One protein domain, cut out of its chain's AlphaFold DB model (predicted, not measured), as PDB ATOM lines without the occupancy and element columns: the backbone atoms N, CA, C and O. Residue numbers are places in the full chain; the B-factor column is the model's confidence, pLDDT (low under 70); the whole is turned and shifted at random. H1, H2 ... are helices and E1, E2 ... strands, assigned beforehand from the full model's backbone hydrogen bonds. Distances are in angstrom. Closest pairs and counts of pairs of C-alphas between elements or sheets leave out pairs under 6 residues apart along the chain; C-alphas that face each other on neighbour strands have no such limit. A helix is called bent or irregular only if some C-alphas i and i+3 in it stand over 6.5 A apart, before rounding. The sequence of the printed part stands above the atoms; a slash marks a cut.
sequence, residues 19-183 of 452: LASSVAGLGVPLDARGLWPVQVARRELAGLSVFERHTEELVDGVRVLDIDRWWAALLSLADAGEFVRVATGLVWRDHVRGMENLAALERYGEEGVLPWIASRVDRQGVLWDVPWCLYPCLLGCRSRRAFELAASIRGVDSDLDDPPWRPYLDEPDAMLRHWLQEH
ATOM      1  N   LEU A  19      45.808  -0.536 -41.979       82.88
ATOM      2  CA  LEU A  19      46.757  -1.602 -42.292       82.88
ATOM      3  C   LEU A  19      47.767  -1.200 -43.373       82.88
ATOM      4  O   LEU A  19      48.966  -1.385 -43.178       82.88
ATOM      5  N   ALA A  20      47.307  -0.638 -44.494       81.44
ATOM      6  CA  ALA A  20      48.198  -0.209 -45.571       81.44
ATOM      7  C   ALA A  20      49.133   0.913 -45.094       81.44
ATOM      8  O   ALA A  20      50.342   0.849 -45.314       81.44
ATOM      9  N   SER A  21      48.584   1.882 -44.356       80.75
ATOM     10  CA  SER A  21      49.342   2.990 -43.765       80.75
ATOM     11  C   SER A  21      50.369   2.524 -42.728       80.75
ATOM     12  O   SER A  21      51.434   3.119 -42.608       80.75
ATOM     13  N   SER A  22      50.075   1.444 -41.997       83.44
ATOM     14  CA  SER A  22      50.973   0.888 -40.973       83.44
ATOM     15  C   SER A  22      52.144   0.089 -41.555       83.44
ATOM     16  O   SER A  22      53.092  -0.190 -40.831       83.44
ATOM     17  N   VAL A  23      52.081  -0.322 -42.825       86.62
ATOM     18  CA  VAL A  23      53.061  -1.238 -43.439       86.62
ATOM     19  C   VAL A  23      53.866  -0.576 -44.564       86.62
ATOM     20  O   VAL A  23      55.019  -0.952 -44.805       86.62
ATOM     21  N   ALA A  24      53.283   0.404 -45.258       84.25
ATOM     22  CA  ALA A  24      53.924   1.106 -46.365       84.25
ATOM     23  C   ALA A  24      55.089   2.008 -45.911       84.25
ATOM     24  O   ALA A  24      55.103   2.532 -44.802       84.25
ATOM     25  N   GLY A  25      56.074   2.211 -46.795       80.06
ATOM     26  CA  GLY A  25      57.145   3.200 -46.593       80.06
ATOM     27  C   GLY A  25      58.257   2.805 -45.613       80.06
ATOM     28  O   GLY A  25      59.091   3.637 -45.278       80.06
ATOM     29  N   LEU A  26      58.312   1.546 -45.164       86.44
ATOM     30  CA  LEU A  26      59.288   1.090 -44.158       86.44
ATOM     31  C   LEU A  26      60.554   0.430 -44.741       86.44
ATOM     32  O   LEU A  26      61.325  -0.181 -44.003       86.44
ATOM     33  N   GLY A  27      60.763   0.509 -46.059       86.44
ATOM     34  CA  GLY A  27      61.956  -0.031 -46.730       86.44
ATOM     35  C   GLY A  27      62.029  -1.564 -46.822       86.44
ATOM     36  O   GLY A  27      63.039  -2.104 -47.269       86.44
ATOM     37  N   VAL A  28      60.971  -2.282 -46.430       90.69
ATOM     38  CA  VAL A  28      60.883  -3.745 -46.547       90.69
ATOM     39  C   VAL A  28      59.999  -4.122 -47.741       90.69
ATOM     40  O   VAL A  28      58.847  -3.687 -47.797       90.69
ATOM     41  N   PRO A  29      60.487  -4.951 -48.687       93.25
ATOM     42  CA  PRO A  29      59.668  -5.446 -49.787       93.25
ATOM     43  C   PRO A  29      58.451  -6.220 -49.278       93.25
ATOM     44  O   PRO A  29      58.592  -7.128 -48.459       93.25
ATOM     45  N   LEU A  30      57.271  -5.878 -49.792       95.31
ATOM     46  CA  LEU A  30      56.017  -6.528 -49.423       95.31
ATOM     47  C   LEU A  30      55.830  -7.842 -50.195       95.31
ATOM     48  O   LEU A  30      56.231  -7.961 -51.353       95.31
ATOM     49  N   ASP A  31      55.221  -8.837 -49.553       95.44
ATOM     50  CA  ASP A  31      54.821 -10.090 -50.189       95.44
ATOM     51  C   ASP A  31      53.453  -9.972 -50.888       95.44
ATOM     52  O   ASP A  31      52.850  -8.901 -50.954       95.44
ATOM     53  N   ALA A  32      52.938 -11.084 -51.422       94.94
ATOM     54  CA  ALA A  32      51.672 -11.113 -52.160       94.94
ATOM     55  C   ALA A  32      50.440 -10.659 -51.346       94.94
ATOM     56  O   ALA A  32      49.386 -10.418 -51.929       94.94
ATOM     57  N   ARG A  33      50.551 -10.549 -50.015       93.69
ATOM     58  CA  ARG A  33      49.501 -10.038 -49.122       93.69
ATOM     59  C   ARG A  33      49.552  -8.513 -48.972       93.69
ATOM     60  O   ARG A  33      48.684  -7.960 -48.311       93.69
ATOM     61  N   GLY A  34      50.574  -7.847 -49.520       94.69
ATOM     62  CA  GLY A  34      50.867  -6.441 -49.228       94.69
ATOM     63  C   GLY A  34      51.449  -6.232 -47.824       94.69
ATOM     64  O   GLY A  34      51.338  -5.144 -47.272       94.69
ATOM     65  N   LEU A  35      52.038  -7.278 -47.232       96.19
ATOM     66  CA  LEU A  35      52.609  -7.284 -45.879       96.19
ATOM     67  C   LEU A  35      54.090  -7.648 -45.921       96.19
ATOM     68  O   LEU A  35      54.581  -8.139 -46.937       96.19
ATOM     69  N   TRP A  36      54.817  -7.474 -44.818       97.31
ATOM     70  CA  TRP A  36      56.183  -7.989 -44.758       97.31
ATOM     71  C   TRP A  36      56.169  -9.523 -44.859       97.31
ATOM     72  O   TRP A  36      55.283 -10.173 -44.289       97.31
ATOM     73  N   PRO A  37      57.164 -10.145 -45.519       97.94
ATOM     74  CA  PRO A  37      57.298 -11.592 -45.510       97.94
ATOM     75  C   PRO A  37      57.329 -12.113 -44.070       97.94
ATOM     76  O   PRO A  37      58.100 -11.615 -43.249       97.94
ATOM     77  N   VAL A  38      56.540 -13.150 -43.757       98.38
ATOM     78  CA  VAL A  38      56.382 -13.665 -42.376       98.38
ATOM     79  C   VAL A  38      57.727 -13.925 -41.687       98.38
ATOM     80  O   VAL A  38      57.892 -13.641 -40.506       98.38
ATOM     81  N   GLN A  39      58.718 -14.445 -42.416       98.31
ATOM     82  CA  GLN A  39      60.045 -14.722 -41.853       98.31
ATOM     83  C   GLN A  39      60.846 -13.449 -41.549       98.31
ATOM     84  O   GLN A  39      61.648 -13.443 -40.621       98.31
ATOM     85  N   VAL A  40      60.636 -12.369 -42.307       98.00
ATOM     86  CA  VAL A  40      61.216 -11.054 -42.006       98.00
ATOM     87  C   VAL A  40      60.568 -10.500 -40.740       98.00
ATOM     88  O   VAL A  40      61.285 -10.195 -39.796       98.00
ATOM     89  N   ALA A  41      59.234 -10.506 -40.665       98.12
ATOM     90  CA  ALA A  41      58.488 -10.059 -39.489       98.12
ATOM     91  C   ALA A  41      58.862 -10.826 -38.206       98.12
ATOM     92  O   ALA A  41      59.101 -10.231 -37.161       98.12
ATOM     93  N   ARG A  42      58.987 -12.158 -38.280       98.56
ATOM     94  CA  ARG A  42      59.418 -12.985 -37.140       98.56
ATOM     95  C   ARG A  42      60.832 -12.669 -36.669       98.56
ATOM     96  O   ARG A  42      61.078 -12.739 -35.472       98.56
ATOM     97  N   ARG A  43      61.755 -12.370 -37.592       98.00
ATOM     98  CA  ARG A  43      63.124 -11.966 -37.236       98.00
ATOM     99  C   ARG A  43      63.144 -10.598 -36.576       98.00
ATOM    100  O   ARG A  43      63.861 -10.446 -35.599       98.00
ATOM    101  N   GLU A  44      62.339  -9.663 -37.069       96.69
ATOM    102  CA  GLU A  44      62.206  -8.330 -36.475       96.69
ATOM    103  C   GLU A  44      61.702  -8.407 -35.025       96.69
ATOM    104  O   GLU A  44      62.218  -7.742 -34.136       96.69
ATOM    105  N   LEU A  45      60.735  -9.289 -34.764       97.75
ATOM    106  CA  LEU A  45      60.159  -9.493 -33.431       97.75
ATOM    107  C   LEU A  45      60.972 -10.464 -32.555       97.75
ATOM    108  O   LEU A  45      60.617 -10.703 -31.398       97.75
ATOM    109  N   ALA A  46      62.041 -11.068 -33.082       97.19
ATOM    110  CA  ALA A  46      62.815 -12.064 -32.353       97.19
ATOM    111  C   ALA A  46      63.595 -11.404 -31.208       97.19
ATOM    112  O   ALA A  46      64.514 -10.624 -31.429       97.19
ATOM    113  N   GLY A  47      63.251 -11.761 -29.969       92.38
ATOM    114  CA  GLY A  47      63.881 -11.200 -28.769       92.38
ATOM    115  C   GLY A  47      63.270  -9.877 -28.297       92.38
ATOM    116  O   GLY A  47      63.682  -9.371 -27.252       92.38
ATOM    117  N   LEU A  48      62.262  -9.351 -29.002       97.00
ATOM    118  CA  LEU A  48      61.509  -8.191 -28.544       97.00
ATOM    119  C   LEU A  48      60.674  -8.581 -27.317       97.00
ATOM    120  O   LEU A  48      59.829  -9.473 -27.380       97.00
ATOM    121  N   SER A  49      60.938  -7.925 -26.189       96.75
ATOM    122  CA  SER A  49      60.195  -8.111 -24.930       96.75
ATOM    123  C   SER A  49      59.516  -6.829 -24.448       96.75
ATOM    124  O   SER A  49      58.612  -6.885 -23.616       96.75
ATOM    125  N   VAL A  50      59.916  -5.682 -24.995       96.62
ATOM    126  CA  VAL A  50      59.391  -4.358 -24.670       96.62
ATOM    127  C   VAL A  50      59.087  -3.640 -25.980       96.62
ATOM    128  O   VAL A  50      59.922  -3.633 -26.876       96.62
ATOM    129  N   PHE A  51      57.895  -3.062 -26.095       96.12
ATOM    130  CA  PHE A  51      57.501  -2.196 -27.202       96.12
ATOM    131  C   PHE A  51      57.654  -0.742 -26.740       96.12
ATOM    132  O   PHE A  51      56.764  -0.207 -26.080       96.12
ATOM    133  N   GLU A  52      58.808  -0.135 -27.015       94.19
ATOM    134  CA  GLU A  52      59.149   1.249 -26.666       94.19
ATOM    135  C   GLU A  52      59.915   1.957 -27.795       94.19
ATOM    136  O   GLU A  52      60.690   1.345 -28.525       94.19
ATOM    137  N   ARG A  53      59.719   3.264 -27.962       89.94
ATOM    138  CA  ARG A  53      60.457   4.033 -28.971       89.94
ATOM    139  C   ARG A  53      61.897   4.258 -28.532       89.94
ATOM    140  O   ARG A  53      62.145   4.925 -27.531       89.94
ATOM    141  N   HIS A  54      62.842   3.763 -29.328       87.88
ATOM    142  CA  HIS A  54      64.268   3.987 -29.097       87.88
ATOM    143  C   HIS A  54      64.886   4.904 -30.134       87.88
ATOM    144  O   HIS A  54      65.543   5.886 -29.787       87.88
ATOM    145  N   THR A  55      64.706   4.556 -31.403       86.56
ATOM    146  CA  THR A  55      65.387   5.201 -32.509       86.56
ATOM    147  C   THR A  55      64.417   5.644 -33.585       86.56
ATOM    148  O   THR A  55      63.230   5.298 -33.621       86.56
ATOM    149  N   GLU A  56      64.957   6.493 -34.439       89.56
ATOM    150  CA  GLU A  56      64.280   7.083 -35.562       89.56
ATOM    151  C   GLU A  56      65.239   7.106 -36.736       89.56
ATOM    152  O   GLU A  56      66.409   7.472 -36.599       89.56
ATOM    153  N   GLU A  57      64.713   6.759 -37.900       89.69
ATOM    154  CA  GLU A  57      65.438   6.756 -39.153       89.69
ATOM    155  C   GLU A  57      64.637   7.493 -40.232       89.69
ATOM    156  O   GLU A  57      63.406   7.497 -40.231       89.69
ATOM    157  N   LEU A  58      65.343   8.120 -41.170       86.81
ATOM    158  CA  LEU A  58      64.758   8.672 -42.390       86.81
ATOM    159  C   LEU A  58      64.882   7.638 -43.511       86.81
ATOM    160  O   LEU A  58      65.984   7.380 -43.991       86.81
ATOM    161  N   VAL A  59      63.753   7.086 -43.955       84.75
ATOM    162  CA  VAL A  59      63.668   6.162 -45.097       84.75
ATOM    163  C   VAL A  59      62.925   6.881 -46.217       84.75
ATOM    164  O   VAL A  59      61.781   7.278 -46.033       84.75
ATOM    165  N   ASP A  60      63.590   7.123 -47.348       84.44
ATOM    166  CA  ASP A  60      63.023   7.847 -48.502       84.44
ATOM    167  C   ASP A  60      62.374   9.203 -48.141       84.44
ATOM    168  O   ASP A  60      61.363   9.616 -48.704       84.44
ATOM    169  N   GLY A  61      62.960   9.914 -47.170       83.81
ATOM    170  CA  GLY A  61      62.455  11.203 -46.679       83.81
ATOM    171  C   GLY A  61      61.313  11.102 -45.660       83.81
ATOM    172  O   GLY A  61      60.869  12.129 -45.147       83.81
ATOM    173  N   VAL A  62      60.871   9.890 -45.318       81.25
ATOM    174  CA  VAL A  62      59.849   9.622 -44.302       81.25
ATOM    175  C   VAL A  62      60.507   9.261 -42.972       81.25
ATOM    176  O   VAL A  62      61.393   8.413 -42.897       81.25
ATOM    177  N   ARG A  63      60.054   9.914 -41.897       85.44
ATOM    178  CA  ARG A  63      60.479   9.645 -40.516       85.44
ATOM    179  C   ARG A  63      59.830   8.354 -40.009       85.44
ATOM    180  O   ARG A  63      58.632   8.350 -39.705       85.44
ATOM    181  N   VAL A  64      60.621   7.294 -39.891       87.38
ATOM    182  CA  VAL A  64      60.218   5.964 -39.421       87.38
ATOM    183  C   VAL A  64      60.754   5.735 -38.010       87.38
ATOM    184  O   VAL A  64      61.944   5.909 -37.757       87.38
ATOM    185  N   LEU A  65      59.876   5.344 -37.089       90.62
ATOM    186  CA  LEU A  65      60.229   4.977 -35.718       90.62
ATOM    187  C   LEU A  65      60.305   3.450 -35.583       90.62
ATOM    188  O   LEU A  65      59.618   2.727 -36.306       90.62
ATOM    189  N   ASP A  66      61.057   2.956 -34.598       91.31
ATOM    190  CA  ASP A  66      61.098   1.512 -34.289       91.31
ATOM    191  C   ASP A  66      59.704   0.933 -34.012       91.31
ATOM    192  O   ASP A  66      59.365  -0.153 -34.480       91.31
ATOM    193  N   ILE A  67      58.846   1.708 -33.339       93.81
ATOM    194  CA  ILE A  67      57.453   1.326 -33.075       93.81
ATOM    195  C   ILE A  67      56.649   1.108 -34.365       93.81
ATOM    196  O   ILE A  67      55.781   0.239 -34.390       93.81
ATOM    197  N   ASP A  68      56.957   1.828 -35.450       93.88
ATOM    198  CA  ASP A  68      56.284   1.652 -36.741       93.88
ATOM    199  C   ASP A  68      56.713   0.322 -37.378       93.88
ATOM    200  O   ASP A  68      55.878  -0.443 -37.859       93.88
ATOM    201  N   ARG A  69      58.013   0.002 -37.306       94.44
ATOM    202  CA  ARG A  69      58.577  -1.265 -37.802       94.44
ATOM    203  C   ARG A  69      58.025  -2.465 -37.047       94.44
ATOM    204  O   ARG A  69      57.579  -3.431 -37.662       94.44
ATOM    205  N   TRP A  70      58.011  -2.406 -35.719       97.00
ATOM    206  CA  TRP A  70      57.508  -3.506 -34.900       97.00
ATOM    207  C   TRP A  70      56.000  -3.676 -35.023       97.00
ATOM    208  O   TRP A  70      55.519  -4.808 -35.040       97.00
ATOM    209  N   TRP A  71      55.252  -2.580 -35.167       97.31
ATOM    210  CA  TRP A  71      53.825  -2.662 -35.451       97.31
ATOM    211  C   TRP A  71      53.557  -3.308 -36.815       97.31
ATOM    212  O   TRP A  71      52.789  -4.270 -36.895       97.31
ATOM    213  N   ALA A  72      54.263  -2.889 -37.869       97.06
ATOM    214  CA  ALA A  72      54.179  -3.521 -39.186       97.06
ATOM    215  C   ALA A  72      54.549  -5.012 -39.145       97.06
ATOM    216  O   ALA A  72      53.877  -5.845 -39.763       97.06
ATOM    217  N   ALA A  73      55.585  -5.373 -38.383       97.88
ATOM    218  CA  ALA A  73      55.989  -6.757 -38.183       97.88
ATOM    219  C   ALA A  73      54.900  -7.568 -37.459       97.88
ATOM    220  O   ALA A  73      54.564  -8.664 -37.911       97.88
ATOM    221  N   LEU A  74      54.287  -7.027 -36.398       98.19
ATOM    222  CA  LEU A  74      53.168  -7.662 -35.690       98.19
ATOM    223  C   LEU A  74      51.974  -7.910 -36.621       98.19
ATOM    224  O   LEU A  74      51.397  -8.997 -36.597       98.19
ATOM    225  N   LEU A  75      51.625  -6.953 -37.483       98.06
ATOM    226  CA  LEU A  75      50.546  -7.087 -38.476       98.06
ATOM    227  C   LEU A  75      50.882  -8.069 -39.616       98.06
ATOM    228  O   LEU A  75      49.993  -8.584 -40.300       98.06
ATOM    229  N   SER A  76      52.166  -8.369 -39.806       98.19
ATOM    230  CA  SER A  76      52.668  -9.243 -40.870       98.19
ATOM    231  C   SER A  76      52.820 -10.715 -40.460       98.19
ATOM    232  O   SER A  76      53.164 -11.555 -41.306       98.19
ATOM    233  N   LEU A  77      52.535 -11.052 -39.193       98.44
ATOM    234  CA  LEU A  77      52.546 -12.425 -38.677       98.44
ATOM    235  C   LEU A  77      51.554 -13.330 -39.433       98.44
ATOM    236  O   LEU A  77      50.677 -12.868 -40.179       98.44
ATOM    237  N   ALA A  78      51.754 -14.649 -39.321       97.88
ATOM    238  CA  ALA A  78      51.057 -15.613 -40.172       97.88
ATOM    239  C   ALA A  78      49.540 -15.575 -39.945       97.88
ATOM    240  O   ALA A  78      48.761 -15.479 -40.900       97.88
ATOM    241  N   ASP A  79      49.135 -15.584 -38.679       97.75
ATOM    242  CA  ASP A  79      47.747 -15.661 -38.255       97.75
ATOM    243  C   ASP A  79      47.511 -14.927 -36.929       97.75
ATOM    244  O   ASP A  79      48.433 -14.452 -36.261       97.75
ATOM    245  N   ALA A  80      46.235 -14.838 -36.562       97.50
ATOM    246  CA  ALA A  80      45.787 -14.197 -35.339       97.50
ATOM    247  C   ALA A  80      46.351 -14.844 -34.064       97.50
ATOM    248  O   ALA A  80      46.659 -14.141 -33.106       97.50
ATOM    249  N   GLY A  81      46.496 -16.172 -34.032       98.25
ATOM    250  CA  GLY A  81      47.012 -16.878 -32.860       98.25
ATOM    251  C   GLY A  81      48.480 -16.546 -32.609       98.25
ATOM    252  O   GLY A  81      48.883 -16.308 -31.467       98.25
ATOM    253  N   GLU A  82      49.274 -16.468 -33.677       98.38
ATOM    254  CA  GLU A  82      50.652 -15.995 -33.616       98.38
ATOM    255  C   GLU A  82      50.729 -14.536 -33.149       98.38
ATOM    256  O   GLU A  82      51.507 -14.243 -32.240       98.38
ATOM    257  N   PHE A  83      49.895 -13.653 -33.704       98.12
ATOM    258  CA  PHE A  83      49.813 -12.252 -33.291       98.12
ATOM    259  C   PHE A  83      49.490 -12.096 -31.804       98.12
ATOM    260  O   PHE A  83      50.265 -11.471 -31.083       98.12
ATOM    261  N   VAL A  84      48.409 -12.716 -31.320       98.12
ATOM    262  CA  VAL A  84      47.993 -12.649 -29.909       98.12
ATOM    263  C   VAL A  84      49.116 -13.141 -29.003       98.12
ATOM    264  O   VAL A  84      49.445 -12.483 -28.018       98.12
ATOM    265  N   ARG A  85      49.745 -14.275 -29.335       97.94
ATOM    266  CA  ARG A  85      50.842 -14.838 -28.538       97.94
ATOM    267  C   ARG A  85      52.029 -13.879 -28.425       97.94
ATOM    268  O   ARG A  85      52.602 -13.776 -27.347       97.94
ATOM    269  N   VAL A  86      52.419 -13.216 -29.514       98.06
ATOM    270  CA  VAL A  86      53.530 -12.252 -29.472       98.06
ATOM    271  C   VAL A  86      53.098 -10.972 -28.755       98.06
ATOM    272  O   VAL A  86      53.753 -10.573 -27.801       98.06
ATOM    273  N   ALA A  87      51.967 -10.372 -29.135       97.25
ATOM    274  CA  ALA A  87      51.492  -9.095 -28.600       97.25
ATOM    275  C   ALA A  87      51.200  -9.128 -27.087       97.25
ATOM    276  O   ALA A  87      51.442  -8.145 -26.388       97.25
ATOM    277  N   THR A  88      50.710 -10.258 -26.566       96.69
ATOM    278  CA  THR A  88      50.487 -10.478 -25.121       96.69
ATOM    279  C   THR A  88      51.782 -10.661 -24.329       96.69
ATOM    280  O   THR A  88      51.795 -10.420 -23.124       96.69
ATOM    281  N   GLY A  89      52.865 -11.088 -24.987       96.44
ATOM    282  CA  GLY A  89      54.181 -11.270 -24.376       96.44
ATOM    283  C   GLY A  89      55.012  -9.989 -24.280       96.44
ATOM    284  O   GLY A  89      56.039  -9.994 -23.604       96.44
ATOM    285  N   LEU A  90      54.589  -8.909 -24.943       97.00
ATOM    286  CA  LEU A  90      55.285  -7.624 -24.937       97.00
ATOM    287  C   LEU A  90      54.883  -6.771 -23.729       97.00
ATOM    288  O   LEU A  90      53.705  -6.648 -23.388       97.00
ATOM    289  N   VAL A  91      55.869  -6.107 -23.127       95.75
ATOM    290  CA  VAL A  91      55.638  -4.970 -22.233       95.75
ATOM    291  C   VAL A  91      55.463  -3.721 -23.091       95.75
ATOM    292  O   VAL A  91      56.418  -3.246 -23.697       95.75
ATOM    293  N   TRP A  92      54.248  -3.191 -23.156       95.19
ATOM    294  CA  TRP A  92      53.943  -1.994 -23.938       95.19
ATOM    295  C   TRP A  92      54.293  -0.727 -23.152       95.19
ATOM    296  O   TRP A  92      53.739  -0.511 -22.076       95.19
ATOM    297  N   ARG A  93      55.220   0.080 -23.678       93.81
ATOM    298  CA  ARG A  93      55.688   1.359 -23.108       93.81
ATOM    299  C   ARG A  93      55.610   2.530 -24.094       93.81
ATOM    300  O   ARG A  93      56.097   3.613 -23.804       93.81
ATOM    301  N   ASP A  94      55.044   2.304 -25.271       93.19
ATOM    302  CA  ASP A  94      54.693   3.343 -26.235       93.19
ATOM    303  C   ASP A  94      53.425   2.898 -26.980       93.19
ATOM    304  O   ASP A  94      53.027   1.724 -26.933       93.19
ATOM    305  N   HIS A  95      52.779   3.837 -27.659       91.88
ATOM    306  CA  HIS A  95      51.582   3.594 -28.452       91.88
ATOM    307  C   HIS A  95      51.939   3.379 -29.922       91.88
ATOM    308  O   HIS A  95      52.939   3.877 -30.436       91.88
ATOM    309  N   VAL A  96      51.069   2.661 -30.630       92.06
ATOM    310  CA  VAL A  96      51.087   2.657 -32.096       92.06
ATOM    311  C   VAL A  96      50.633   4.027 -32.611       92.06
ATOM    312  O   VAL A  96      49.885   4.737 -31.932       92.06
ATOM    313  N   ARG A  97      51.058   4.423 -33.817       85.69
ATOM    314  CA  ARG A  97      50.589   5.684 -34.409       85.69
ATOM    315  C   ARG A  97      49.085   5.632 -34.696       85.69
ATOM    316  O   ARG A  97      48.592   4.692 -35.322       85.69
ATOM    317  N   GLY A  98      48.403   6.714 -34.319       82.88
ATOM    318  CA  GLY A  98      46.968   6.912 -34.522       82.88
ATOM    319  C   GLY A  98      46.132   6.377 -33.357       82.88
ATOM    320  O   GLY A  98      46.122   5.180 -33.098       82.88
ATOM    321  N   MET A  99      45.391   7.268 -32.691       78.25
ATOM    322  CA  MET A  99      44.492   6.919 -31.575       78.25
ATOM    323  C   MET A  99      43.261   6.107 -32.010       78.25
ATOM    324  O   MET A  99      42.549   5.572 -31.174       78.25
ATOM    325  N   GLU A 100      42.999   6.023 -33.315       83.44
ATOM    326  CA  GLU A 100      41.864   5.297 -33.898       83.44
ATOM    327  C   GLU A 100      42.330   4.154 -34.814       83.44
ATOM    328  O   GLU A 100      41.610   3.754 -35.716       83.44
ATOM    329  N   ASN A 101      43.550   3.643 -34.618       89.44
ATOM    330  CA  ASN A 101      44.139   2.645 -35.511       89.44
ATOM    331  C   ASN A 101      43.364   1.310 -35.464       89.44
ATOM    332  O   ASN A 101      43.337   0.634 -34.435       89.44
ATOM    333  N   LEU A 102      42.777   0.905 -36.594       95.31
ATOM    334  CA  LEU A 102      42.027  -0.347 -36.755       95.31
ATOM    335  C   LEU A 102      42.821  -1.458 -37.461       95.31
ATOM    336  O   LEU A 102      42.270  -2.523 -37.739       95.31
ATOM    337  N   ALA A 103      44.120  -1.270 -37.725       95.88
ATOM    338  CA  ALA A 103      44.913  -2.169 -38.569       95.88
ATOM    339  C   ALA A 103      44.907  -3.632 -38.091       95.88
ATOM    340  O   ALA A 103      44.846  -4.557 -38.902       95.88
ATOM    341  N   ALA A 104      44.943  -3.864 -36.773       96.62
ATOM    342  CA  ALA A 104      44.883  -5.216 -36.219       96.62
ATOM    343  C   ALA A 104      43.526  -5.881 -36.483       96.62
ATOM    344  O   ALA A 104      43.482  -7.065 -36.821       96.62
ATOM    345  N   LEU A 105      42.431  -5.124 -36.364       97.12
ATOM    346  CA  LEU A 105      41.082  -5.609 -36.652       97.12
ATOM    347  C   LEU A 105      40.910  -5.891 -38.146       97.12
ATOM    348  O   LEU A 105      40.426  -6.963 -38.501       97.12
ATOM    349  N   GLU A 106      41.367  -4.986 -39.014       96.62
ATOM    350  CA  GLU A 106      41.369  -5.185 -40.470       96.62
ATOM    351  C   GLU A 106      42.135  -6.457 -40.865       96.62
ATOM    352  O   GLU A 106      41.690  -7.226 -41.718       96.62
ATOM    353  N   ARG A 107      43.283  -6.704 -40.221       97.00
ATOM    354  CA  ARG A 107      44.177  -7.818 -40.550       97.00
ATOM    355  C   ARG A 107      43.719  -9.167 -40.002       97.00
ATOM    356  O   ARG A 107      43.858 -10.181 -40.695       97.00
ATOM    357  N   TYR A 108      43.294  -9.211 -38.742       97.38
ATOM    358  CA  TYR A 108      43.067 -10.457 -38.001       97.38
ATOM    359  C   TYR A 108      41.593 -10.729 -37.696       97.38
ATOM    360  O   TYR A 108      41.267 -11.822 -37.227       97.38
ATOM    361  N   GLY A 109      40.705  -9.776 -37.982       97.69
ATOM    362  CA  GLY A 109      39.287  -9.866 -37.668       97.69
ATOM    363  C   GLY A 109      39.006  -9.893 -36.164       97.69
ATOM    364  O   GLY A 109      39.904  -9.903 -35.317       97.69
ATOM    365  N   GLU A 110      37.722  -9.934 -35.818       97.69
ATOM    366  CA  GLU A 110      37.287  -9.916 -34.417       97.69
ATOM    367  C   GLU A 110      37.791 -11.134 -33.635       97.69
ATOM    368  O   GLU A 110      38.223 -11.011 -32.488       97.69
ATOM    369  N   GLU A 111      37.775 -12.316 -34.262       94.69
ATOM    370  CA  GLU A 111      38.216 -13.564 -33.628       94.69
ATOM    371  C   GLU A 111      39.679 -13.499 -33.185       94.69
ATOM    372  O   GLU A 111      40.039 -14.096 -32.166       94.69
ATOM    373  N   GLY A 112      40.505 -12.753 -33.922       92.62
ATOM    374  CA  GLY A 112      41.911 -12.574 -33.609       92.62
ATOM    375  C   GLY A 112      42.202 -11.452 -32.624       92.62
ATOM    376  O   GLY A 112      43.073 -11.602 -31.770       92.62
ATOM    377  N   VAL A 113      41.463 -10.346 -32.697       97.00
ATOM    378  CA  VAL A 113      41.752  -9.166 -31.873       97.00
ATOM    379  C   VAL A 113      41.096  -9.233 -30.493       97.00
ATOM    380  O   VAL A 113      41.711  -8.823 -29.509       97.00
ATOM    381  N   LEU A 114      39.901  -9.819 -30.359       98.38
ATOM    382  CA  LEU A 114      39.213  -9.908 -29.064       98.38
ATOM    383  C   LEU A 114      39.999 -10.673 -27.980       98.38
ATOM    384  O   LEU A 114      39.987 -10.220 -26.835       98.38
ATOM    385  N   PRO A 115      40.693 -11.798 -28.258       98.31
ATOM    386  CA  PRO A 115      41.577 -12.431 -27.275       98.31
ATOM    387  C   PRO A 115      42.707 -11.512 -26.797       98.31
ATOM    388  O   PRO A 115      43.042 -11.530 -25.612       98.31
ATOM    389  N   TRP A 116      43.275 -10.701 -27.695       97.81
ATOM    390  CA  TRP A 116      44.308  -9.737 -27.331       97.81
ATOM    391  C   TRP A 116      43.735  -8.622 -26.456       97.81
ATOM    392  O   TRP A 116      44.241  -8.420 -25.358       97.81
ATOM    393  N   ILE A 117      42.624  -7.992 -26.847       98.25
ATOM    394  CA  ILE A 117      41.947  -6.977 -26.017       98.25
ATOM    395  C   ILE A 117      41.589  -7.551 -24.639       98.25
ATOM    396  O   ILE A 117      41.889  -6.940 -23.618       98.25
ATOM    397  N   ALA A 118      41.012  -8.755 -24.581       98.19
ATOM    398  CA  ALA A 118      40.637  -9.397 -23.322       98.19
ATOM    399  C   ALA A 118      41.842  -9.631 -22.396       98.19
ATOM    400  O   ALA A 118      41.713  -9.497 -21.182       98.19
ATOM    401  N   SER A 119      43.023  -9.930 -22.948       97.06
ATOM    402  CA  SER A 119      44.254 -10.082 -22.154       97.06
ATOM    403  C   SER A 119      44.741  -8.781 -21.503       97.06
ATOM    404  O   SER A 119      45.580  -8.819 -20.605       97.06
ATOM    405  N   ARG A 120      44.224  -7.634 -21.961       96.44
ATOM    406  CA  ARG A 120      44.555  -6.288 -21.479       96.44
ATOM    407  C   ARG A 120      43.509  -5.731 -20.516       96.44
ATOM    408  O   ARG A 120      43.664  -4.609 -20.046       96.44
ATOM    409  N   VAL A 121      42.477  -6.511 -20.192       96.75
ATOM    410  CA  VAL A 121      41.530  -6.189 -19.122       96.75
ATOM    411  C   VAL A 121      42.044  -6.780 -17.813       96.75
ATOM    412  O   VAL A 121      42.245  -7.991 -17.704       96.75
ATOM    413  N   ASP A 122      42.275  -5.937 -16.811       94.81
ATOM    414  CA  ASP A 122      42.749  -6.398 -15.508       94.81
ATOM    415  C   ASP A 122      41.634  -7.008 -14.635       94.81
ATOM    416  O   ASP A 122      40.466  -7.117 -15.014       94.81
ATOM    417  N   ARG A 123      41.994  -7.426 -13.415       94.62
ATOM    418  CA  ARG A 123      41.055  -8.066 -12.477       94.62
ATOM    419  C   ARG A 123      39.969  -7.115 -11.969       94.62
ATOM    420  O   ARG A 123      38.947  -7.577 -11.466       94.62
ATOM    421  N   GLN A 124      40.201  -5.813 -12.056       92.56
ATOM    422  CA  GLN A 124      39.278  -4.756 -11.676       92.56
ATOM    423  C   GLN A 124      38.336  -4.405 -12.837       92.56
ATOM    424  O   GLN A 124      37.361  -3.680 -12.629       92.56
ATOM    425  N   GLY A 125      38.569  -4.969 -14.025       93.94
ATOM    426  CA  GLY A 125      37.809  -4.688 -15.234       93.94
ATOM    427  C   GLY A 125      38.281  -3.422 -15.942       93.94
ATOM    428  O   GLY A 125      37.497  -2.843 -16.689       93.94
ATOM    429  N   VAL A 126      39.505  -2.951 -15.700       93.81
ATOM    430  CA  VAL A 126      40.078  -1.821 -16.440       93.81
ATOM    431  C   VAL A 126      40.744  -2.350 -17.704       93.81
ATOM    432  O   VAL A 126      41.610  -3.220 -17.628       93.81
ATOM    433  N   LEU A 127      40.325  -1.843 -18.866       95.00
ATOM    434  CA  LEU A 127      41.044  -2.052 -20.119       95.00
ATOM    435  C   LEU A 127      42.250  -1.113 -20.150       95.00
ATOM    436  O   LEU A 127      42.076   0.103 -20.204       95.00
ATOM    437  N   TRP A 128      43.450  -1.686 -20.155       94.19
ATOM    438  CA  TRP A 128      44.692  -0.965 -20.413       94.19
ATOM    439  C   TRP A 128      44.848  -0.775 -21.923       94.19
ATOM    440  O   TRP A 128      45.392  -1.651 -22.601       94.19
ATOM    441  N   ASP A 129      44.356   0.352 -22.441       91.31
ATOM    442  CA  ASP A 129      44.411   0.791 -23.843       91.31
ATOM    443  C   ASP A 129      45.819   1.270 -24.232       91.31
ATOM    444  O   ASP A 129      46.064   2.375 -24.715       91.31
ATOM    445  N   VAL A 130      46.779   0.392 -23.961       92.31
ATOM    446  CA  VAL A 130      48.176   0.511 -24.337       92.31
ATOM    447  C   VAL A 130      48.516  -0.772 -25.098       92.31
ATOM    448  O   VAL A 130      48.615  -1.841 -24.469       92.31
ATOM    449  N   PRO A 131      48.650  -0.688 -26.434       92.88
ATOM    450  CA  PRO A 131      48.639   0.538 -27.256       92.88
ATOM    451  C   PRO A 131      47.219   1.114 -27.482       92.88
ATOM    452  O   PRO A 131      46.253   0.368 -27.357       92.88
ATOM    453  N   TRP A 132      47.101   2.393 -27.895       89.75
ATOM    454  CA  TRP A 132      45.830   3.146 -28.108       89.75
ATOM    455  C   TRP A 132      44.897   2.586 -29.204       89.75
ATOM    456  O   TRP A 132      43.970   3.252 -29.654       89.75
ATOM    457  N   CYS A 133      45.155   1.379 -29.701       93.38
ATOM    458  CA  CYS A 133      44.326   0.736 -30.712       93.38
ATOM    459  C   CYS A 133      43.354  -0.298 -30.130       93.38
ATOM    460  O   CYS A 133      42.488  -0.783 -30.855       93.38
ATOM    461  N   LEU A 134      43.443  -0.643 -28.840       96.25
ATOM    462  CA  LEU A 134      42.600  -1.685 -28.244       96.25
ATOM    463  C   LEU A 134      41.158  -1.206 -28.083       96.25
ATOM    464  O   LEU A 134      40.226  -1.937 -28.425       96.25
ATOM    465  N   TYR A 135      40.983   0.023 -27.603       94.62
ATOM    466  CA  TYR A 135      39.692   0.687 -27.497       94.62
ATOM    467  C   TYR A 135      38.979   0.815 -28.860       94.62
ATOM    468  O   TYR A 135      37.876   0.271 -28.988       94.62
ATOM    469  N   PRO A 136      39.563   1.450 -29.902       93.19
ATOM    470  CA  PRO A 136      38.893   1.574 -31.196       93.19
ATOM    471  C   PRO A 136      38.695   0.212 -31.874       93.19
ATOM    472  O   PRO A 136      37.641  -0.017 -32.462       93.19
ATOM    473  N   CYS A 137      39.622  -0.746 -31.731       96.75
ATOM    474  CA  CYS A 137      39.401  -2.099 -32.243       96.75
ATOM    475  C   CYS A 137      38.219  -2.796 -31.554       96.75
ATOM    476  O   CYS A 137      37.450  -3.477 -32.232       96.75
ATOM    477  N   LEU A 138      38.030  -2.628 -30.237       97.75
ATOM    478  CA  LEU A 138      36.857  -3.167 -29.541       97.75
ATOM    479  C   LEU A 138      35.563  -2.543 -30.071       97.75
ATOM    480  O   LEU A 138      34.591  -3.260 -30.305       97.75
ATOM    481  N   LEU A 139      35.563  -1.225 -30.292       95.31
ATOM    482  CA  LEU A 139      34.438  -0.524 -30.908       95.31
ATOM    483  C   LEU A 139      34.230  -0.893 -32.377       95.31
ATOM    484  O   LEU A 139      33.114  -0.780 -32.856       95.31
ATOM    485  N   GLY A 140      35.240  -1.376 -33.092       95.19
ATOM    486  CA  GLY A 140      35.069  -1.904 -34.447       95.19
ATOM    487  C   GLY A 140      34.450  -3.308 -34.495       95.19
ATOM    488  O   GLY A 140      33.949  -3.718 -35.542       95.19
ATOM    489  N   CYS A 141      34.461  -4.057 -33.385       97.56
ATOM    490  CA  CYS A 141      33.943  -5.427 -33.323       97.56
ATOM    491  C   CYS A 141      32.425  -5.461 -33.056       97.56
ATOM    492  O   CYS A 141      31.953  -4.877 -32.083       97.56
ATOM    493  N   ARG A 142      31.662  -6.223 -33.849       96.56
ATOM    494  CA  ARG A 142      30.183  -6.304 -33.835       96.56
ATOM    495  C   ARG A 142      29.637  -7.587 -33.191       96.56
ATOM    496  O   ARG A 142      28.433  -7.711 -32.944       96.56
ATOM    497  N   SER A 143      30.487  -8.583 -32.940       96.19
ATOM    498  CA  SER A 143      30.061  -9.884 -32.412       96.19
ATOM    499  C   SER A 143      29.529  -9.823 -30.977       96.19
ATOM    500  O   SER A 143      29.853  -8.937 -30.184       96.19
ATOM    501  N   ARG A 144      28.760 -10.852 -30.595       95.25
ATOM    502  CA  ARG A 144      28.284 -11.043 -29.216       95.25
ATOM    503  C   ARG A 144      29.432 -11.074 -28.203       95.25
ATOM    504  O   ARG A 144      29.296 -10.540 -27.109       95.25
ATOM    505  N   ARG A 145      30.579 -11.648 -28.575       96.25
ATOM    506  CA  ARG A 145      31.764 -11.698 -27.710       96.25
ATOM    507  C   ARG A 145      32.351 -10.304 -27.463       96.25
ATOM    508  O   ARG A 145      32.807 -10.039 -26.355       96.25
ATOM    509  N   ALA A 146      32.322  -9.419 -28.461       97.56
ATOM    510  CA  ALA A 146      32.726  -8.024 -28.295       97.56
ATOM    511  C   ALA A 146      31.787  -7.280 -27.340       97.56
ATOM    512  O   ALA A 146      32.253  -6.619 -26.416       97.56
ATOM    513  N   PHE A 147      30.474  -7.474 -27.496       96.12
ATOM    514  CA  PHE A 147      29.465  -6.936 -26.583       96.12
ATOM    515  C   PHE A 147      29.664  -7.409 -25.132       96.12
ATOM    516  O   PHE A 147      29.667  -6.599 -24.206       96.12
ATOM    517  N   GLU A 148      29.878  -8.710 -24.922       95.44
ATOM    518  CA  GLU A 148      30.135  -9.289 -23.596       95.44
ATOM    519  C   GLU A 148      31.437  -8.751 -22.980       95.44
ATOM    520  O   GLU A 148      31.468  -8.404 -21.796       95.44
ATOM    521  N   LEU A 149      32.497  -8.611 -23.786       96.88
ATOM    522  CA  LEU A 149      33.757  -8.014 -23.348       96.88
ATOM    523  C   LEU A 149      33.570  -6.539 -22.966       96.88
ATOM    524  O   LEU A 149      33.951  -6.150 -21.862       96.88
ATOM    525  N   ALA A 150      32.909  -5.742 -23.811       96.62
ATOM    526  CA  ALA A 150      32.579  -4.344 -23.539       96.62
ATOM    527  C   ALA A 150      31.755  -4.183 -22.251       96.62
ATOM    528  O   ALA A 150      31.999  -3.271 -21.462       96.62
ATOM    529  N   ALA A 151      30.823  -5.103 -21.987       94.94
ATOM    530  CA  ALA A 151      30.034  -5.118 -20.760       94.94
ATOM    531  C   ALA A 151      30.838  -5.477 -19.503       94.94
ATOM    532  O   ALA A 151      30.456  -5.065 -18.401       94.94
ATOM    533  N   SER A 152      31.919  -6.246 -19.650       95.38
ATOM    534  CA  SER A 152      32.803  -6.622 -18.542       95.38
ATOM    535  C   SER A 152      33.756  -5.496 -18.120       95.38
ATOM    536  O   SER A 152      34.177  -5.457 -16.962       95.38
ATOM    537  N   ILE A 153      34.042  -4.557 -19.029       95.38
ATOM    538  CA  ILE A 153      34.953  -3.431 -18.810       95.38
ATOM    539  C   ILE A 153      34.255  -2.344 -17.979       95.38
ATOM    540  O   ILE A 153      33.145  -1.904 -18.280       95.38
ATOM    541  N   ARG A 154      34.919  -1.921 -16.901       92.19
ATOM    542  CA  ARG A 154      34.453  -0.918 -15.933       92.19
ATOM    543  C   ARG A 154      35.120   0.441 -16.102       92.19
ATOM    544  O   ARG A 154      34.559   1.422 -15.635       92.19
ATOM    545  N   GLY A 155      36.284   0.476 -16.742       90.94
ATOM    546  CA  GLY A 155      37.035   1.691 -17.031       90.94
ATOM    547  C   GLY A 155      38.060   1.439 -18.130       90.94
ATOM    548  O   GLY A 155      38.366   0.289 -18.449       90.94
ATOM    549  N   VAL A 156      38.571   2.515 -18.714       90.50
ATOM    550  CA  VAL A 156      39.635   2.469 -19.723       90.50
ATOM    551  C   VAL A 156      40.736   3.411 -19.280       90.50
ATOM    552  O   VAL A 156      40.459   4.570 -18.963       90.50
ATOM    553  N   ASP A 157      41.958   2.900 -19.251       89.25
ATOM    554  CA  ASP A 157      43.157   3.654 -18.913       89.25
ATOM    555  C   ASP A 157      44.165   3.516 -20.049       89.25
ATOM    556  O   ASP A 157      44.256   2.465 -20.683       89.25
ATOM    557  N   SER A 158      44.886   4.587 -20.332       84.62
ATOM    558  CA  SER A 158      45.847   4.650 -21.421       84.62
ATOM    559  C   SER A 158      47.140   5.366 -21.039       84.62
ATOM    560  O   SER A 158      47.958   5.633 -21.917       84.62
ATOM    561  N   ASP A 159      47.331   5.662 -19.749       81.25
ATOM    562  CA  ASP A 159      48.521   6.352 -19.264       81.25
ATOM    563  C   ASP A 159      49.740   5.415 -19.226       81.25
ATOM    564  O   ASP A 159      49.674   4.274 -18.753       81.25
ATOM    565  N   LEU A 160      50.856   5.914 -19.752       73.38
ATOM    566  CA  LEU A 160      52.158   5.254 -19.770       73.38
ATOM    567  C   LEU A 160      53.111   5.802 -18.695       73.38
ATOM    568  O   LEU A 160      54.044   5.087 -18.326       73.38
ATOM    569  N   ASP A 161      52.895   7.031 -18.199       59.16
ATOM    570  CA  ASP A 161      53.965   7.859 -17.615       59.16
ATOM    571  C   ASP A 161      53.805   8.270 -16.128       59.16
ATOM    572  O   ASP A 161      54.714   8.907 -15.602       59.16
ATOM    573  N   ASP A 162      52.755   7.895 -15.382       49.22
ATOM    574  CA  ASP A 162      52.699   8.134 -13.916       49.22
ATOM    575  C   ASP A 162      51.661   7.223 -13.196       49.22
ATOM    576  O   ASP A 162      50.836   6.587 -13.856       49.22
ATOM    577  N   PRO A 163      51.690   7.055 -11.850       44.41
ATOM    578  CA  PRO A 163      50.884   6.051 -11.154       44.41
ATOM    579  C   PRO A 163      49.373   6.324 -11.263       44.41
ATOM    580  O   PRO A 163      48.940   7.476 -11.288       44.41
ATOM    581  N   PRO A 164      48.548   5.258 -11.228       44.19
ATOM    582  CA  PRO A 164      47.174   5.248 -11.723       44.19
ATOM    583  C   PRO A 164      46.258   6.114 -10.859       44.19
ATOM    584  O   PRO A 164      45.706   5.658  -9.856       44.19
ATOM    585  N   TRP A 165      46.062   7.372 -11.245       43.22
ATOM    586  CA  TRP A 165      45.043   8.234 -10.653       43.22
ATOM    587  C   TRP A 165      44.072   8.748 -11.713       43.22
ATOM    588  O   TRP A 165      43.837   9.945 -11.831       43.22
ATOM    589  N   ARG A 166      43.437   7.778 -12.383       49.31
ATOM    590  CA  ARG A 166      42.023   7.694 -12.807       49.31
ATOM    591  C   ARG A 166      41.924   7.270 -14.279       49.31
ATOM    592  O   ARG A 166      42.497   7.950 -15.122       49.31
ATOM    593  N   PRO A 167      41.126   6.234 -14.600       55.59
ATOM    594  CA  PRO A 167      40.785   5.944 -15.987       55.59
ATOM    595  C   PRO A 167      40.123   7.176 -16.622       55.59
ATOM    596  O   PRO A 167      39.285   7.819 -15.987       55.59
ATOM    597  N   TYR A 168      40.474   7.504 -17.870       63.44
ATOM    598  CA  TYR A 168      39.867   8.638 -18.585       63.44
ATOM    599  C   TYR A 168      38.361   8.426 -18.820       63.44
ATOM    600  O   TYR A 168      37.588   9.380 -18.907       63.44
ATOM    601  N   LEU A 169      37.925   7.163 -18.847       63.75
ATOM    602  CA  LEU A 169      36.523   6.781 -18.709       63.75
ATOM    603  C   LEU A 169      36.276   6.278 -17.280       63.75
ATOM    604  O   LEU A 169      36.416   5.084 -17.010       63.75
ATOM    605  N   ASP A 170      35.933   7.193 -16.366       66.75
ATOM    606  CA  ASP A 170      35.623   6.874 -14.961       66.75
ATOM    607  C   ASP A 170      34.162   6.467 -14.729       66.75
ATOM    608  O   ASP A 170      33.817   5.950 -13.662       66.75
ATOM    609  N   GLU A 171      33.305   6.663 -15.733       78.44
ATOM    610  CA  GLU A 171      31.910   6.274 -15.653       78.44
ATOM    611  C   GLU A 171      31.796   4.749 -15.770       78.44
ATOM    612  O   GLU A 171      32.161   4.180 -16.811       78.44
ATOM    613  N   PRO A 172      31.224   4.071 -14.754       78.81
ATOM    614  CA  PRO A 172      30.868   2.673 -14.883       78.81
ATOM    615  C   PRO A 172      30.063   2.482 -16.167       78.81
ATOM    616  O   PRO A 172      29.098   3.202 -16.426       78.81
ATOM    617  N   ASP A 173      30.475   1.504 -16.967       88.25
ATOM    618  CA  ASP A 173      29.786   1.078 -18.185       88.25
ATOM    619  C   ASP A 173      29.970   2.004 -19.396       88.25
ATOM    620  O   ASP A 173      29.319   1.785 -20.416       88.25
ATOM    621  N   ALA A 174      30.884   2.984 -19.339       87.38
ATOM    622  CA  ALA A 174      31.217   3.838 -20.485       87.38
ATOM    623  C   ALA A 174      31.584   3.031 -21.741       87.38
ATOM    624  O   ALA A 174      31.103   3.332 -22.829       87.38
ATOM    625  N   MET A 175      32.365   1.956 -21.588       92.62
ATOM    626  CA  MET A 175      32.721   1.076 -22.706       92.62
ATOM    627  C   MET A 175      31.486   0.414 -23.334       92.62
ATOM    628  O   MET A 175      31.290   0.473 -24.545       92.62
ATOM    629  N   LEU A 176      30.613  -0.176 -22.512       94.00
ATOM    630  CA  LEU A 176      29.362  -0.776 -22.979       94.00
ATOM    631  C   LEU A 176      28.450   0.260 -23.646       94.00
ATOM    632  O   LEU A 176      27.831  -0.032 -24.666       94.00
ATOM    633  N   ARG A 177      28.377   1.470 -23.079       88.38
ATOM    634  CA  ARG A 177      27.641   2.595 -23.658       88.38
ATOM    635  C   ARG A 177      28.170   2.914 -25.050       88.38
ATOM    636  O   ARG A 177      27.374   2.950 -25.980       88.38
ATOM    637  N   HIS A 178      29.477   3.109 -25.204       87.94
ATOM    638  CA  HIS A 178      30.092   3.433 -26.491       87.94
ATOM    639  C   HIS A 178      29.899   2.305 -27.507       87.94
ATOM    640  O   HIS A 178      29.461   2.560 -28.622       87.94
ATOM    641  N   TRP A 179      30.069   1.046 -27.099       93.88
ATOM    642  CA  TRP A 179      29.804  -0.096 -27.974       93.88
ATOM    643  C   TRP A 179      28.343  -0.134 -28.458       93.88
ATOM    644  O   TRP A 179      28.078  -0.337 -29.637       93.88
ATOM    645  N   LEU A 180      27.372   0.116 -27.571       87.81
ATOM    646  CA  LEU A 180      25.944   0.161 -27.923       87.81
ATOM    647  C   LEU A 180      25.565   1.360 -28.805       87.81
ATOM    648  O   LEU A 180      24.513   1.327 -29.450       87.81
ATOM    649  N   GLN A 181      26.377   2.418 -28.797       80.75
ATOM    650  CA  GLN A 181      26.224   3.579 -29.672       80.75
ATOM    651  C   GLN A 181      26.733   3.273 -31.080       80.75
ATOM    652  O   GLN A 181      26.040   3.599 -32.040       80.75
ATOM    653  N   GLU A 182      27.872   2.586 -31.191       83.44
ATOM    654  CA  GLU A 182      28.435   2.152 -32.475       83.44
ATOM    655  C   GLU A 182      27.627   1.010 -33.119       83.44
ATOM    656  O   GLU A 182      27.437   0.987 -34.335       83.44
ATOM    657  N   HIS A 183      27.064   0.104 -32.307       89.06
ATOM    658  CA  HIS A 183      26.345  -1.097 -32.772       89.06
ATOM    659  C   HIS A 183      24.909  -1.183 -32.236       89.06
ATOM    660  O   HIS A 183      24.555  -2.118 -31.505       89.06
TER     661      HIS A 183
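This is residues 19 to 183 of the 452 residues of an uncharacterized protein of Nakamurella aerolata (UniProt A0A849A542). A kinked helix, H5, forms the core of a body of helices: H3 and the short H1 pack on its residues 103 to 107, with H2 beyond on H3, while H4, H6 and H7 also pack on H5 and H8 covers H6 and H7. A small antiparallel strand hairpin, E1 and E2, sits where H3 begins, and a short parallel pair, E3 and E4, lies in the half with H6, H7 and H8. The printed part has 165 residues, with eight named helices and four named strands in the order H1 H2 E1 E2 H3 H4 H5 E3 H6 H7 E4 H8; helices hold 74 and strands 14 of the 88 residues in named elements, and the class is mostly helix. The whole is compact, with a radius of gyration of the C-alphas of 16.0 A and spans of 46 by 34 by 27 A.

E1, residues 56 to 59, and E2, residues 62 to 65, form an antiparallel hairpin, with N 57 and O 64 2.9 A apart, within hydrogen-bond range. E2 has a tight link to H3, residues 66 to 75. H2, residues 38 to 44, touches H3 at a shallow tilt of 29 degrees, opposite ways, closest at the C-alphas of Ala 41 and Ala 73, 4.3 A. H3 and H4, residues 80 to 89, form a helical hairpin at 36 degrees, only just steep; the C-alphas of Leu 74 and Phe 83 are closest, at 6.2 A. H5, residues 103 to 119, is the hub, touching five helices; it is irregular, with C-alphas 107 and 110 9.5 A apart and a kink of 126 degrees near residue 110. H4 touches H5 at a steep tilt of 51 degrees, closest at the C-alphas of Ala 80 and Gly 112, 4.5 A. With residues 103 to 107 alone, H5 touches H1, residues 19 to 23, the closest C-alphas, Leu 19 and Ala 103, being 4.2 A apart. With the same residues alone it only just touches H3, with 3 pairs of C-alphas within 8 A, the closest Leu 75 and Ala 104 at 6.4 A. H6, residues 134 to 140, touches H5, closest at the C-alphas of Ile 117 and Leu 134, 5.8 A. H7, residues 144 to 152, touches H5, closest at the C-alphas of Leu 114 and Ala 146, 6.8 A. H8, residues 174 to 182, touches H7 at a shallow tilt of 30 degrees, opposite ways, closest at the C-alphas of Ala 150 and Leu 176, 4.8 A. E3, residues 126 to 128, and E4, residues 155 to 157, are parallel, with N 127 and O 155 2.9 A apart, within hydrogen-bond range; with H6 and H7 between them they make a strand-helix-strand unit, two parallel strands joined through helices, with a right-handed crossover. Every O i to N i+4 pair is within range in H1, H2, H3, H6, H7 and H8, against 5 of 6 in H4 and 8 of 13 in H5.

H1 begins at C-alpha 19, (46.757, -1.602, -42.292), and H8 ends at C-alpha 182, (28.435, 2.152, -32.475). H5 measures 18.2 A from first to last C-alpha, H3 14.2 A and H4 14.1 A.

The C-alphas of Asp 60 and Pro 172 are the farthest apart, 46.8 A. The printed part has no cut, and its long links are H1 to H2, H2 to E1, H4 to H5 and E4 to H8. Mean pLDDT of the printed part is 90.5, with residues 161 to 170 under 70.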